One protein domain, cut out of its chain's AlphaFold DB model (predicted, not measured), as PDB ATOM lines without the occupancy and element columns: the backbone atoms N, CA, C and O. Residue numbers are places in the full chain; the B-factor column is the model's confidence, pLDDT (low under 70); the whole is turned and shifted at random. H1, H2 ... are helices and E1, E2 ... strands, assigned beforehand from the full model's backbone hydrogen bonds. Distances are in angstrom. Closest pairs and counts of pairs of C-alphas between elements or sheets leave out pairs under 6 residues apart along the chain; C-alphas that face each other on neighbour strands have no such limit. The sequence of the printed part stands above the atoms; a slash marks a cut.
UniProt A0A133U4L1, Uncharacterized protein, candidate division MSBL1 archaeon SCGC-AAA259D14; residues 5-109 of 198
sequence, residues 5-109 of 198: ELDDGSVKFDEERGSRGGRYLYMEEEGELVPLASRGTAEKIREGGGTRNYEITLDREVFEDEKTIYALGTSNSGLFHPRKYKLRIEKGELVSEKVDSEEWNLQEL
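AT A GLANCE: This is residues 5 to 109 of the 198 residues of an uncharacterized protein of candidate division MSBL1 archaeon SCGC-AAA259D14 (UniProt A0A133U4L1). Two strongly twisted sheets stand face to face as a sandwich, with their strands nearly aligned, and the one short helix, H1, sits at one end where the chain passes from E6 to E7. The edge strands E1 and E9 come together along one side of the sandwich, while the edge strands E4 and E5 on the other side stay apart. The printed part has 105 residues, with E1 to E6, then H1, then E7 to E9 along the chain; the sheets, in the orders E4 E3 E7 E8 E9 and E1 E2 E6 E5, are antiparallel throughout. The class is mostly strand, and the whole is compact and rounded, with a radius of gyration of the C-alphas of 13.9 A and spans of 40 by 33 by 21 A.

HOW THE PARTS SIT: E1, residues 5 to 7, forms a hairpin with E2, residues 10 to 18; N 5 and O 12 are 2.9 A apart, within hydrogen-bond range. The chain then changes sheets to E3, residues 22 to 29; the closest C-alphas of E2 and E3 are those of Glu 16 and Gly 22, 4.8 A apart. E3 forms a hairpin with E4, residues 32 to 35, where N 27 and O 34 are 2.8 A apart. E5, residues 41 to 48, and E6, residues 51 to 59, form a hairpin back in the first sheet, with N 43 and O 55 at 2.9 A. E6 is also the antiparallel neighbour of E2, with N 13 and O 56 at 2.8 A. H1, residues 60 to 63, is too short for an O i to N i+4 pair; its one O i to N i+3 pair is within range. E7, residues 67 to 74, is the antiparallel neighbour of E3, with N 26 and O 70 at 2.9 A. E7, E8, residues 83 to 90, and E9, residues 93 to 99, make a meander, each strand the antiparallel neighbour of the one before; N 69 and O 85 are 2.8 A apart, and N 86 and O 97 are 2.8 A apart. H1 is on this sheet at a height of 8.2 A, only just over E8 with 3 of its C-alphas, and only grazes the other sheet.

IN THESE COORDINATES: E1 begins at C-alpha 5, (26.086, 12.965, -6.248). E2 measures 25.4 A and E6 26.0 A from first to last C-alpha; E7 measures 23.0 A. E9 ends at C-alpha 99, (31.131, 21.005, 9.011).

THE WHOLE: The C-alphas of Ser 77 and Lys 91 are the two farthest apart, at 40.5 A. The printed part has no cut and no long link. Residues 19 to 21, 48 to 50 and 76 to 78 have pLDDT under 70.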
ATOM      1  N   GLU A   5      27.390  12.953  -5.577       91.50
ATOM      2  CA  GLU A   5      26.086  12.965  -6.248       91.50
ATOM      3  C   GLU A   5      25.383  11.611  -6.090       91.50
ATOM      4  O   GLU A   5      26.038  10.577  -5.973       91.50
ATOM      5  N   LEU A   6      24.049  11.621  -6.042       90.69
ATOM      6  CA  LEU A   6      23.232  10.407  -6.028       90.69
ATOM      7  C   LEU A   6      22.862  10.048  -7.470       90.69
ATOM      8  O   LEU A   6      22.298  10.886  -8.170       90.69
ATOM      9  N   ASP A   7      23.146   8.816  -7.882       88.62
ATOM     10  CA  ASP A   7      22.845   8.288  -9.213       88.62
ATOM     11  C   ASP A   7      22.301   6.859  -9.099       88.62
ATOM     12  O   ASP A   7      22.994   5.979  -8.586       88.62
ATOM     13  N   ASP A   8      21.048   6.662  -9.518       80.31
ATOM     14  CA  ASP A   8      20.314   5.389  -9.618       80.31
ATOM     15  C   ASP A   8      20.836   4.244  -8.726       80.31
ATOM     16  O   ASP A   8      21.388   3.244  -9.182       80.31
ATOM     17  N   GLY A   9      20.629   4.385  -7.409       86.69
ATOM     18  CA  GLY A   9      20.973   3.352  -6.419       86.69
ATOM     19  C   GLY A   9      22.403   3.417  -5.874       86.69
ATOM     20  O   GLY A   9      22.771   2.589  -5.042       86.69
ATOM     21  N   SER A  10      23.181   4.429  -6.254       93.00
ATOM     22  CA  SER A  10      24.558   4.629  -5.806       93.00
ATOM     23  C   SER A  10      24.869   6.091  -5.484       93.00
ATOM     24  O   SER A  10      24.199   7.006  -5.957       93.00
ATOM     25  N   VAL A  11      25.893   6.318  -4.665       93.12
ATOM     26  CA  VAL A  11      26.478   7.640  -4.432       93.12
ATOM     27  C   VAL A  11      27.864   7.675  -5.060       93.12
ATOM     28  O   VAL A  11      28.737   6.874  -4.713       93.12
ATOM     29  N   LYS A  12      28.063   8.621  -5.973       93.56
ATOM     30  CA  LYS A  12      29.307   8.839  -6.708       93.56
ATOM     31  C   LYS A  12      30.087   9.987  -6.105       93.56
ATOM     32  O   LYS A  12      29.509  10.998  -5.724       93.56
ATOM     33  N   PHE A  13      31.404   9.844  -6.047       93.38
ATOM     34  CA  PHE A  13      32.313  10.838  -5.496       93.38
ATOM     35  C   PHE A  13      33.474  11.135  -6.435       93.38
ATOM     36  O   PHE A  13      34.126  10.221  -6.935       93.38
ATOM     37  N   ASP A  14      33.831  12.413  -6.547       90.75
ATOM     38  CA  ASP A  14      35.002  12.849  -7.308       90.75
ATOM     39  C   ASP A  14      36.258  12.924  -6.423       90.75
ATOM     40  O   ASP A  14      36.427  13.844  -5.607       90.75
ATOM     41  N   GLU A  15      37.207  12.015  -6.635       89.31
ATOM     42  CA  GLU A  15      38.511  12.011  -5.970       89.31
ATOM     43  C   GLU A  15      39.636  12.459  -6.918       89.31
ATOM     44  O   GLU A  15      39.868  11.875  -7.978       89.31
ATOM     45  N   GLU A  16      40.412  13.467  -6.512       87.44
ATOM     46  CA  GLU A  16      41.560  13.955  -7.283       87.44
ATOM     47  C   GLU A  16      42.866  13.452  -6.661       87.44
ATOM     48  O   GLU A  16      43.249  13.853  -5.562       87.44
ATOM     49  N   ARG A  17      43.615  12.605  -7.368       85.19
ATOM     50  CA  ARG A  17      44.893  12.059  -6.893       85.19
ATOM     51  C   ARG A  17      46.059  12.710  -7.627       85.19
ATOM     52  O   ARG A  17      46.210  12.546  -8.839       85.19
ATOM     53  N   GLY A  18      46.951  13.373  -6.895       74.69
ATOM     54  CA  GLY A  18      48.124  14.018  -7.482       74.69
ATOM     55  C   GLY A  18      49.301  14.165  -6.519       74.69
ATOM     56  O   GLY A  18      49.187  14.075  -5.300       74.69
ATOM     57  N   SER A  19      50.492  14.374  -7.085       62.53
ATOM     58  CA  SER A  19      51.750  14.456  -6.315       62.53
ATOM     59  C   SER A  19      52.037  15.847  -5.718       62.53
ATOM     60  O   SER A  19      52.856  15.987  -4.797       62.53
ATOM     61  N   ARG A  20      51.388  16.890  -6.256       59.53
ATOM     62  CA  ARG A  20      51.530  18.311  -5.870       59.53
ATOM     63  C   ARG A  20      50.244  18.931  -5.325       59.53
ATOM     64  O   ARG A  20      50.285  20.057  -4.847       59.53
ATOM     65  N   GLY A  21      49.156  18.182  -5.376       67.00
ATOM     66  CA  GLY A  21      47.828  18.574  -4.952       67.00
ATOM     67  C   GLY A  21      46.867  17.432  -5.241       67.00
ATOM     68  O   GLY A  21      47.191  16.539  -6.026       67.00
ATOM     69  N   GLY A  22      45.740  17.430  -4.551       79.88
ATOM     70  CA  GLY A  22      44.722  16.397  -4.667       79.88
ATOM     71  C   GLY A  22      43.694  16.530  -3.556       79.88
ATOM     72  O   GLY A  22      43.902  17.286  -2.605       79.88
ATOM     73  N   ARG A  23      42.611  15.780  -3.692       88.31
ATOM     74  CA  ARG A  23      41.521  15.629  -2.740       88.31
ATOM     75  C   ARG A  23      41.288  14.134  -2.583       88.31
ATOM     76  O   ARG A  23      40.666  13.536  -3.448       88.31
ATOM     77  N   TYR A  24      41.828  13.569  -1.511       91.50
ATOM     78  CA  TYR A  24      41.650  12.183  -1.099       91.50
ATOM     79  C   TYR A  24      40.440  12.080  -0.179       91.50
ATOM     80  O   TYR A  24      40.281  12.921   0.708       91.50
ATOM     81  N   LEU A  25      39.602  11.071  -0.385       94.19
ATOM     82  CA  LEU A  25      38.350  10.920   0.349       94.19
ATOM     83  C   LEU A  25      38.448   9.788   1.371       94.19
ATOM     84  O   LEU A  25      38.941   8.699   1.070       94.19
ATOM     85  N   TYR A  26      37.970  10.064   2.578       95.31
ATOM     86  CA  TYR A  26      37.954   9.138   3.705       95.31
ATOM     87  C   TYR A  26      36.572   9.113   4.347       95.31
ATOM     88  O   TYR A  26      35.927  10.152   4.431       95.31
ATOM     89  N   MET A  27      36.148   7.948   4.820       95.44
ATOM     90  CA  MET A  27      34.977   7.771   5.673       95.44
ATOM     91  C   MET A  27      35.440   7.541   7.111       95.44
ATOM     92  O   MET A  27      36.457   6.882   7.332       95.44
ATOM     93  N   GLU A  28      34.716   8.114   8.068       94.94
ATOM     94  CA  GLU A  28      34.901   7.821   9.490       94.94
ATOM     95  C   GLU A  28      34.209   6.509   9.849       94.94
ATOM     96  O   GLU A  28      33.001   6.372   9.648       94.94
ATOM     97  N   GLU A  29      34.957   5.561  10.400       93.25
ATOM     98  CA  GLU A  29      34.422   4.291  10.885       93.25
ATOM     99  C   GLU A  29      35.163   3.884  12.153       93.25
ATOM    100  O   GLU A  29      36.388   3.802  12.141       93.25
ATOM    101  N   GLU A  30      34.434   3.615  13.241       90.12
ATOM    102  CA  GLU A  30      35.017   3.129  14.506       90.12
ATOM    103  C   GLU A  30      36.152   4.029  15.054       90.12
ATOM    104  O   GLU A  30      37.081   3.554  15.699       90.12
ATOM    105  N   GLY A  31      36.078   5.342  14.798       88.50
ATOM    106  CA  GLY A  31      37.104   6.320  15.194       88.50
ATOM    107  C   GLY A  31      38.300   6.427  14.237       88.50
ATOM    108  O   GLY A  31      39.219   7.208  14.485       88.50
ATOM    109  N   GLU A  32      38.290   5.689  13.125       93.50
ATOM    110  CA  GLU A  32      39.360   5.692  12.130       93.50
ATOM    111  C   GLU A  32      38.952   6.363  10.809       93.50
ATOM    112  O   GLU A  32      37.807   6.310  10.362       93.50
ATOM    113  N   LEU A  33      39.940   6.934  10.121       94.94
ATOM    114  CA  LEU A  33      39.849   7.404   8.745       94.94
ATOM    115  C   LEU A  33      40.172   6.265   7.781       94.94
ATOM    116  O   LEU A  33      41.333   5.877   7.593       94.94
ATOM    117  N   VAL A  34      39.139   5.794   7.095       95.19
ATOM    118  CA  VAL A  34      39.193   4.691   6.135       95.19
ATOM    119  C   VAL A  34      39.104   5.254   4.721       95.19
ATOM    120  O   VAL A  34      38.188   6.029   4.451       95.19
ATOM    121  N   PRO A  35      40.020   4.932   3.785       94.50
ATOM    122  CA  PRO A  35      39.911   5.456   2.427       94.50
ATOM    123  C   PRO A  35      38.582   5.060   1.792       94.50
ATOM    124  O   PRO A  35      38.257   3.874   1.725       94.50
ATOM    125  N   LEU A  36      37.852   6.035   1.255       93.75
ATOM    126  CA  LEU A  36      36.530   5.804   0.668       93.75
ATOM    127  C   LEU A  36      36.596   4.795  -0.491       93.75
ATOM    128  O   LEU A  36      35.751   3.919  -0.617       93.75
ATOM    129  N   ALA A  37      37.688   4.834  -1.262       90.62
ATOM    130  CA  ALA A  37      37.968   3.899  -2.352       90.62
ATOM    131  C   ALA A  37      38.128   2.426  -1.916       90.62
ATOM    132  O   ALA A  37      38.238   1.562  -2.778       90.62
ATOM    133  N   SER A  38      38.198   2.130  -0.612       91.38
ATOM    134  CA  SER A  38      38.207   0.751  -0.091       91.38
ATOM    135  C   SER A  38      36.808   0.199   0.207       91.38
ATOM    136  O   SER A  38      36.672  -0.994   0.463       91.38
ATOM    137  N   ARG A  39      35.779   1.055   0.174       90.38
ATOM    138  CA  ARG A  39      34.376   0.717   0.462       90.38
ATOM    139  C   ARG A  39      33.491   0.642  -0.777       90.38
ATOM    140  O   ARG A  39      32.338   0.256  -0.664       90.38
ATOM    141  N   GLY A  40      34.027   0.993  -1.939       88.06
ATOM    142  CA  GLY A  40      33.289   1.024  -3.192       88.06
ATOM    143  C   GLY A  40      34.163   0.664  -4.383       88.06
ATOM    144  O   GLY A  40      35.317   0.246  -4.233       88.06
ATOM    145  N   THR A  41      33.623   0.856  -5.579       88.75
ATOM    146  CA  THR A  41      34.401   0.766  -6.817       88.75
ATOM    147  C   THR A  41      35.078   2.105  -7.081       88.75
ATOM    148  O   THR A  41      34.524   3.162  -6.801       88.75
ATOM    149  N   ALA A  42      36.318   2.077  -7.570       88.62
ATOM    150  CA  ALA A  42      37.066   3.284  -7.899       88.62
ATOM    151  C   ALA A  42      37.532   3.213  -9.351       88.62
ATOM    152  O   ALA A  42      38.467   2.477  -9.681       88.62
ATOM    153  N   GLU A  43      36.911   4.014 -10.209       88.31
ATOM    154  CA  GLU A  43      37.181   4.034 -11.639       88.31
ATOM    155  C   GLU A  43      37.931   5.297 -12.034       88.31
ATOM    156  O   GLU A  43      37.638   6.407 -11.597       88.31
ATOM    157  N   LYS A  44      38.960   5.139 -12.866       86.81
ATOM    158  CA  LYS A  44      39.745   6.275 -13.341       86.81
ATOM    159  C   LYS A  44      39.020   6.929 -14.516       86.81
ATOM    160  O   LYS A  44      39.093   6.427 -15.633       86.81
ATOM    161  N   ILE A  45      38.430   8.092 -14.274       85.94
ATOM    162  CA  ILE A  45      37.647   8.835 -15.271       85.94
ATOM    163  C   ILE A  45      38.495   9.771 -16.143       85.94
ATOM    164  O   ILE A  45      38.172  10.010 -17.306       85.94
ATOM    165  N   ARG A  46      39.609  10.317 -15.625       79.88
ATOM    166  CA  ARG A  46      40.440  11.273 -16.384       79.88
ATOM    167  C   ARG A  46      41.892  11.316 -15.914       79.88
ATOM    168  O   ARG A  46      42.189  11.186 -14.729       79.88
ATOM    169  N   GLU A  47      42.813  11.569 -16.843       78.44
ATOM    170  CA  GLU A  47      44.201  11.942 -16.544       78.44
ATOM    171  C   GLU A  47      44.577  13.202 -17.325       78.44
ATOM    172  O   GLU A  47      44.372  13.282 -18.534       78.44
ATOM    173  N   GLY A  48      45.109  14.206 -16.629       68.94
ATOM    174  CA  GLY A  48      45.543  15.458 -17.241       68.94
ATOM    175  C   GLY A  48      46.349  16.310 -16.263       68.94
ATOM    176  O   GLY A  48      46.063  16.335 -15.070       68.94
ATOM    177  N   GLY A  49      47.400  16.979 -16.745       63.56
ATOM    178  CA  GLY A  49      48.176  17.931 -15.933       63.56
ATOM    179  C   GLY A  49      48.893  17.343 -14.705       63.56
ATOM    180  O   GLY A  49      49.258  18.089 -13.802       63.56
ATOM    181  N   GLY A  50      49.106  16.021 -14.648       67.38
ATOM    182  CA  GLY A  50      49.734  15.344 -13.502       67.38
ATOM    183  C   GLY A  50      48.782  15.004 -12.346       67.38
ATOM    184  O   GLY A  50      49.251  14.521 -11.309       67.38
ATOM    185  N   THR A  51      47.477  15.214 -12.539       73.94
ATOM    186  CA  THR A  51      46.398  14.786 -11.639       73.94
ATOM    187  C   THR A  51      45.592  13.672 -12.308       73.94
ATOM    188  O   THR A  51      45.395  13.663 -13.528       73.94
ATOM    189  N   ARG A  52      45.158  12.700 -11.509       81.00
ATOM    190  CA  ARG A  52      44.268  11.615 -11.922       81.00
ATOM    191  C   ARG A  52      42.957  11.757 -11.172       81.00
ATOM    192  O   ARG A  52      42.982  11.773  -9.944       81.00
ATOM    193  N   ASN A  53      41.857  11.823 -11.902       85.75
ATOM    194  CA  ASN A  53      40.530  11.902 -11.315       85.75
ATOM    195  C   ASN A  53      39.925  10.506 -11.294       85.75
ATOM    196  O   ASN A  53      40.039   9.760 -12.276       85.75
ATOM    197  N   TYR A  54      39.331  10.170 -10.162       87.50
ATOM    198  CA  TYR A  54      38.647   8.917  -9.922       87.50
ATOM    199  C   TYR A  54      37.207   9.214  -9.532       87.50
ATOM    200  O   TYR A  54      36.981  10.098  -8.710       87.50
ATOM    201  N   GLU A  55      36.284   8.452 -10.097       91.81
ATOM    202  CA  GLU A  55      34.930   8.330  -9.576       91.81
ATOM    203  C   GLU A  55      34.940   7.174  -8.575       91.81
ATOM    204  O   GLU A  55      35.429   6.084  -8.889       91.81
ATOM    205  N   ILE A  56      34.498   7.433  -7.348       92.19
ATOM    206  CA  ILE A  56      34.298   6.397  -6.337       92.19
ATOM    207  C   ILE A  56      32.798   6.196  -6.179       92.19
ATOM    208  O   ILE A  56      32.102   7.146  -5.831       92.19
ATOM    209  N   THR A  57      32.327   4.973  -6.383       93.44
ATOM    210  CA  THR A  57      30.904   4.632  -6.334       93.44
ATOM    211  C   THR A  57      30.642   3.711  -5.154       93.44
ATOM    212  O   THR A  57      31.294   2.674  -5.010       93.44
ATOM    213  N   LEU A  58      29.717   4.112  -4.284       94.75
ATOM    214  CA  LEU A  58      29.254   3.333  -3.136       94.75
ATOM    215  C   LEU A  58      27.756   3.074  -3.267       94.75
ATOM    216  O   LEU A  58      27.028   3.913  -3.799       94.75
ATOM    217  N   ASP A  59      27.295   1.949  -2.731       93.75
ATOM    218  CA  ASP A  59      25.869   1.644  -2.682       93.75
ATOM    219  C   ASP A  59      25.119   2.688  -1.852       93.75
ATOM    220  O   ASP A  59      25.597   3.164  -0.815       93.75
ATOM    221  N   ARG A  60      23.912   3.031  -2.306       93.00
ATOM    222  CA  ARG A  60      23.029   3.995  -1.642       93.00
ATOM    223  C   ARG A  60      22.801   3.665  -0.165       93.00
ATOM    224  O   ARG A  60      22.760   4.576   0.658       93.00
ATOM    225  N   GLU A  61      22.665   2.380   0.148       92.38
ATOM    226  CA  GLU A  61      22.366   1.855   1.488       92.38
ATOM    227  C   GLU A  61      23.398   2.296   2.534       92.38
ATOM    228  O   GLU A  61      23.066   2.518   3.696       92.38
ATOM    229  N   VAL A  62      24.647   2.538   2.115       92.50
ATOM    230  CA  VAL A  62      25.708   3.041   2.998       92.50
ATOM    231  C   VAL A  62      25.339   4.390   3.626       92.50
ATOM    232  O   VAL A  62      25.821   4.698   4.712       92.50
ATOM    233  N   PHE A  63      24.489   5.186   2.974       93.50
ATOM    234  CA  PHE A  63      24.097   6.529   3.404       93.50
ATOM    235  C   PHE A  63      22.654   6.603   3.925       93.50
ATOM    236  O   PHE A  63      22.115   7.704   4.048       93.50
ATOM    237  N   GLU A  64      22.014   5.464   4.218       89.81
ATOM    238  CA  GLU A  64      20.742   5.454   4.959       89.81
ATOM    239  C   GLU A  64      20.914   6.047   6.362       89.81
ATOM    240  O   GLU A  64      20.079   6.831   6.809       89.81
ATOM    241  N   ASP A  65      22.051   5.754   6.996       91.44
ATOM    242  CA  ASP A  65      22.520   6.442   8.196       91.44
ATOM    243  C   ASP A  65      23.466   7.598   7.843       91.44
ATOM    244  O   ASP A  65      24.163   7.576   6.824       91.44
ATOM    245  N   GLU A  66      23.570   8.586   8.739       95.62
ATOM    246  CA  GLU A  66      24.557   9.660   8.602       95.62
ATOM    247  C   GLU A  66      25.989   9.104   8.608       95.62
ATOM    248  O   GLU A  66      26.423   8.431   9.546       95.62
ATOM    249  N   LYS A  67      26.747   9.432   7.559       95.69
ATOM    250  CA  LYS A  67      28.172   9.129   7.424       95.69
ATOM    251  C   LYS A  67      28.994  10.403   7.434       95.69
ATOM    252  O   LYS A  67      28.664  11.391   6.778       95.69
ATOM    253  N   THR A  68      30.123  10.353   8.133       95.50
ATOM    254  CA  THR A  68      31.105  11.436   8.112       95.50
ATOM    255  C   THR A  68      32.162  11.159   7.051       95.50
ATOM    256  O   THR A  68      32.824  10.121   7.072       95.50
ATOM    257  N   ILE A  69      32.341  12.110   6.136       95.50
ATOM    258  CA  ILE A  69      33.311  12.062   5.044       95.50
ATOM    259  C   ILE A  69      34.342  13.179   5.209       95.50
ATOM    260  O   ILE A  69      34.001  14.353   5.364       95.50
ATOM    261  N   TYR A  70      35.619  12.830   5.095       94.25
ATOM    262  CA  TYR A  70      36.732  13.768   5.081       94.25
ATOM    263  C   TYR A  70      37.321  13.877   3.681       94.25
ATOM    264  O   TYR A  70      37.736  12.891   3.075       94.25
ATOM    265  N   ALA A  71      37.424  15.107   3.190       92.56
ATOM    266  CA  ALA A  71      38.161  15.443   1.986       92.56
ATOM    267  C   ALA A  71      39.513  16.041   2.384       92.56
ATOM    268  O   ALA A  71      39.608  17.198   2.805       92.56
ATOM    269  N   LEU A  72      40.565  15.237   2.267       91.25
ATOM    270  CA  LEU A  72      41.916  15.569   2.697       91.25
ATOM    271  C   LEU A  72      42.791  15.885   1.494       91.25
ATOM    272  O   LEU A  72      42.881  15.113   0.542       91.25
ATOM    273  N   GLY A  73      43.467  17.023   1.526       87.19
ATOM    274  CA  GLY A  73      44.197  17.480   0.359       87.19
ATOM    275  C   GLY A  73      45.168  18.602   0.644       87.19
ATOM    276  O   GLY A  73      45.081  19.299   1.655       87.19
ATOM    277  N   THR A  74      46.088  18.802  -0.292       80.81
ATOM    278  CA  THR A  74      46.956  19.979  -0.315       80.81
ATOM    279  C   THR A  74      46.651  20.815  -1.546       80.81
ATOM    280  O   THR A  74      46.499  20.266  -2.636       80.81
ATOM    281  N   SER A  75      46.626  22.139  -1.406       75.31
ATOM    282  CA  SER A  75      46.614  23.038  -2.564       75.31
ATOM    283  C   SER A  75      47.905  22.897  -3.377       75.31
ATOM    284  O   SER A  75      48.912  22.400  -2.873       75.31
ATOM    285  N   ASN A  76      47.927  23.424  -4.605       67.44
ATOM    286  CA  ASN A  76      49.138  23.472  -5.441       67.44
ATOM    287  C   ASN A  76      50.320  24.188  -4.764       67.44
ATOM    288  O   ASN A  76      51.481  23.934  -5.079       67.44
ATOM    289  N   SER A  77      50.032  25.073  -3.805       66.94
ATOM    290  CA  SER A  77      51.055  25.742  -3.001       66.94
ATOM    291  C   SER A  77      51.661  24.830  -1.917       66.94
ATOM    292  O   SER A  77      52.686  25.171  -1.324       66.94
ATOM    293  N   GLY A  78      51.060  23.664  -1.672       67.50
ATOM    294  CA  GLY A  78      51.422  22.707  -0.631       67.50
ATOM    295  C   GLY A  78      50.737  22.954   0.712       67.50
ATOM    296  O   GLY A  78      51.140  22.345   1.692       67.50
ATOM    297  N   LEU A  79      49.746  23.847   0.783       76.56
ATOM    298  CA  LEU A  79      49.002  24.099   2.018       76.56
ATOM    299  C   LEU A  79      47.936  23.016   2.214       76.56
ATOM    300  O   LEU A  79      47.157  22.759   1.299       76.56
ATOM    301  N   PHE A  80      47.930  22.382   3.383       82.81
ATOM    302  CA  PHE A  80      46.953  21.363   3.763       82.81
ATOM    303  C   PHE A  80      45.598  21.994   4.106       82.81
ATOM    304  O   PHE A  80      45.549  22.921   4.915       82.81
ATOM    305  N   HIS A  81      44.526  21.495   3.488       83.31
ATOM    306  CA  HIS A  81      43.161  22.014   3.614       83.31
ATOM    307  C   HIS A  81      42.170  20.861   3.786       83.31
ATOM    308  O   HIS A  81      41.522  20.462   2.814       83.31
ATOM    309  N   PRO A  82      42.074  20.288   4.990       89.38
ATOM    310  CA  PRO A  82      41.137  19.213   5.231       89.38
ATOM    311  C   PRO A  82      39.718  19.801   5.332       89.38
ATOM    312  O   PRO A  82      39.526  20.942   5.758       89.38
ATOM    313  N   ARG A  83      38.717  19.052   4.875       91.44
ATOM    314  CA  ARG A  83      37.297  19.418   4.970       91.44
ATOM    315  C   ARG A  83      36.514  18.221   5.483       91.44
ATOM    316  O   ARG A  83      36.821  17.103   5.080       91.44
ATOM    317  N   LYS A  84      35.505  18.473   6.311       93.75
ATOM    318  CA  LYS A  84      34.601  17.463   6.862       93.75
ATOM    319  C   LYS A  84      33.190  17.709   6.345       93.75
ATOM    320  O   LYS A  84      32.752  18.857   6.239       93.75
ATOM    321  N   TYR A  85      32.508  16.626   6.015       94.69
ATOM    322  CA  TYR A  85      31.141  16.624   5.530       94.69
ATOM    323  C   TYR A  85      30.345  15.532   6.241       94.69
ATOM    324  O   TYR A  85      30.883  14.462   6.517       94.69
ATOM    325  N   LYS A  86      29.072  15.797   6.511       95.25
ATOM    326  CA  LYS A  86      28.082  14.811   6.943       95.25
ATOM    327  C   LYS A  86      27.159  14.526   5.771       95.25
ATOM    328  O   LYS A  86      26.647  15.465   5.160       95.25
ATOM    329  N   LEU A  87      27.011  13.257   5.418       95.62
ATOM    330  CA  LEU A  87      26.203  12.811   4.288       95.62
ATOM    331  C   LEU A  87      25.155  11.831   4.777       95.62
ATOM    332  O   LEU A  87      25.471  10.936   5.554       95.62
ATOM    333  N   ARG A  88      23.932  11.985   4.288       95.44
ATOM    334  CA  ARG A  88      22.817  11.071   4.543       95.44
ATOM    335  C   ARG A  88      21.791  11.188   3.433       95.44
ATOM    336  O   ARG A  88      21.770  12.186   2.712       95.44
ATOM    337  N   ILE A  89      20.935  10.188   3.304       93.75
ATOM    338  CA  ILE A  89      19.837  10.214   2.348       93.75
ATOM    339  C   ILE A  89      18.546  10.557   3.069       93.75
ATOM    340  O   ILE A  89      18.062   9.804   3.908       93.75
ATOM    341  N   GLU A  90      17.946  11.680   2.690       91.94
ATOM    342  CA  GLU A  90      16.645  12.103   3.195       91.94
ATOM    343  C   GLU A  90      15.652  12.167   2.043       91.94
ATOM    344  O   GLU A  90      15.887  12.830   1.039       91.94
ATOM    345  N   LYS A  91      14.518  11.466   2.173       90.06
ATOM    346  CA  LYS A  91      13.419  11.491   1.184       90.06
ATOM    347  C   LYS A  91      13.854  11.187  -0.261       90.06
ATOM    348  O   LYS A  91      13.209  11.627  -1.206       90.06
ATOM    349  N   GLY A  92      14.908  10.387  -0.430       87.88
ATOM    350  CA  GLY A  92      15.436  10.016  -1.745       87.88
ATOM    351  C   GLY A  92      16.460  10.988  -2.325       87.88
ATOM    352  O   GLY A  92      16.920  10.747  -3.434       87.88
ATOM    353  N   GLU A  93      16.857  12.022  -1.587       90.56
ATOM    354  CA  GLU A  93      17.901  12.967  -1.981       90.56
ATOM    355  C   GLU A  93      19.137  12.805  -1.092       90.56
ATOM    356  O   GLU A  93      19.030  12.525   0.105       90.56
ATOM    357  N   LEU A  94      20.326  12.990  -1.670       93.44
ATOM    358  CA  LEU A  94      21.569  13.040  -0.906       93.44
ATOM    359  C   LEU A  94      21.723  14.423  -0.271       93.44
ATOM    360  O   LEU A  94      21.968  15.417  -0.956       93.44
ATOM    361  N   VAL A  95      21.641  14.467   1.052       93.50
ATOM    362  CA  VAL A  95      21.937  15.655   1.845       93.50
ATOM    363  C   VAL A  95      23.420  15.643   2.193       93.50
ATOM    364  O   VAL A  95      23.950  14.644   2.677       93.50
ATOM    365  N   SER A  96      24.101  16.760   1.940       93.50
ATOM    366  CA  SER A  96      25.521  16.948   2.250       93.50
ATOM    367  C   SER A  96      25.722  18.251   3.015       93.50
ATOM    368  O   SER A  96      25.651  19.338   2.437       93.50
ATOM    369  N   GLU A  97      26.090  18.145   4.284       93.62
ATOM    370  CA  GLU A  97      26.360  19.278   5.166       93.62
ATOM    371  C   GLU A  97      27.865  19.419   5.391       93.62
ATOM    372  O   GLU A  97      28.542  18.479   5.806       93.62
ATOM    373  N   LYS A  98      28.423  20.598   5.103       93.06
ATOM    374  CA  LYS A  98      29.831  20.886   5.397       93.06
ATOM    375  C   LYS A  98      29.955  21.317   6.859       93.06
ATOM    376  O   LYS A  98      29.316  22.287   7.248       93.06
ATOM    377  N   VAL A  99      30.830  20.657   7.613       91.56
ATOM    378  CA  VAL A  99      31.131  21.005   9.011       91.56
ATOM    379  C   VAL A  99      32.207  22.092   9.043       91.56
ATOM    380  O   VAL A  99      33.190  22.015   8.285       91.56
ATOM    381  N   ASP A 100      32.032  23.114   9.884       87.56
ATOM    382  CA  ASP A 100      33.007  24.201   9.995       87.56
ATOM    383  C   ASP A 100      34.323  23.685  10.588       87.56
ATOM    384  O   ASP A 100      34.332  22.843  11.475       87.56
ATOM    385  N   SER A 101      35.459  24.167  10.084       80.06
ATOM    386  CA  SER A 101      36.792  23.763  10.548       80.06
ATOM    387  C   SER A 101      37.069  24.073  12.017       80.06
ATOM    388  O   SER A 101      37.984  23.478  12.575       80.06
ATOM    389  N   GLU A 102      36.318  24.988  12.631       80.75
ATOM    390  CA  GLU A 102      36.432  25.295  14.064       80.75
ATOM    391  C   GLU A 102      35.756  24.235  14.951       80.75
ATOM    392  O   GLU A 102      36.069  24.133  16.133       80.75
ATOM    393  N   GLU A 103      34.870  23.411  14.386       78.75
ATOM    394  CA  GLU A 103      34.045  22.445  15.125       78.75
ATOM    395  C   GLU A 103      34.651  21.032  15.181       78.75
ATOM    396  O   GLU A 103      34.035  20.114  15.722       78.75
ATOM    397  N   TRP A 104      35.831  20.806  14.595       81.31
ATOM    398  CA  TRP A 104      36.462  19.483  14.596       81.31
ATOM    399  C   TRP A 104      37.984  19.540  14.508       81.31
ATOM    400  O   TRP A 104      38.572  20.431  13.893       81.31
ATOM    401  N   ASN A 105      38.626  18.516  15.069       80.62
ATOM    402  CA  ASN A 105      40.070  18.364  15.053       80.62
ATOM    403  C   ASN A 105      40.480  17.071  14.336       80.62
ATOM    404  O   ASN A 105      40.197  15.969  14.794       80.62
ATOM    405  N   LEU A 106      41.204  17.196  13.217       80.50
ATOM    406  CA  LEU A 106      41.733  16.032  12.496       80.50
ATOM    407  C   LEU A 106      42.710  15.208  13.353       80.50
ATOM    408  O   LEU A 106      42.888  14.028  13.082       80.50
ATOM    409  N   GLN A 107      43.362  15.824  14.349       77.25
ATOM    410  CA  GLN A 107      44.356  15.154  15.192       77.25
ATOM    411  C   GLN A 107      43.761  14.107  16.144       77.25
ATOM    412  O   GLN A 107      44.515  13.311  16.698       77.25
ATOM    413  N   GLU A 108      42.442  14.110  16.334       80.94
ATOM    414  CA  GLU A 108      41.726  13.144  17.177       80.94
ATOM    415  C   GLU A 108      41.414  11.836  16.437       80.94
ATOM    416  O   GLU A 108      40.926  10.888  17.044       80.94
ATOM    417  N   LEU A 109      41.699  11.776  15.134       82.81
ATOM    418  CA  LEU A 109      41.362  10.643  14.280       82.81
ATOM    419  C   LEU A 109      42.612   9.875  13.867       82.81
ATOM    420  O   LEU A 109      43.599  10.449  13.399       82.81
TER     421      LEU A 109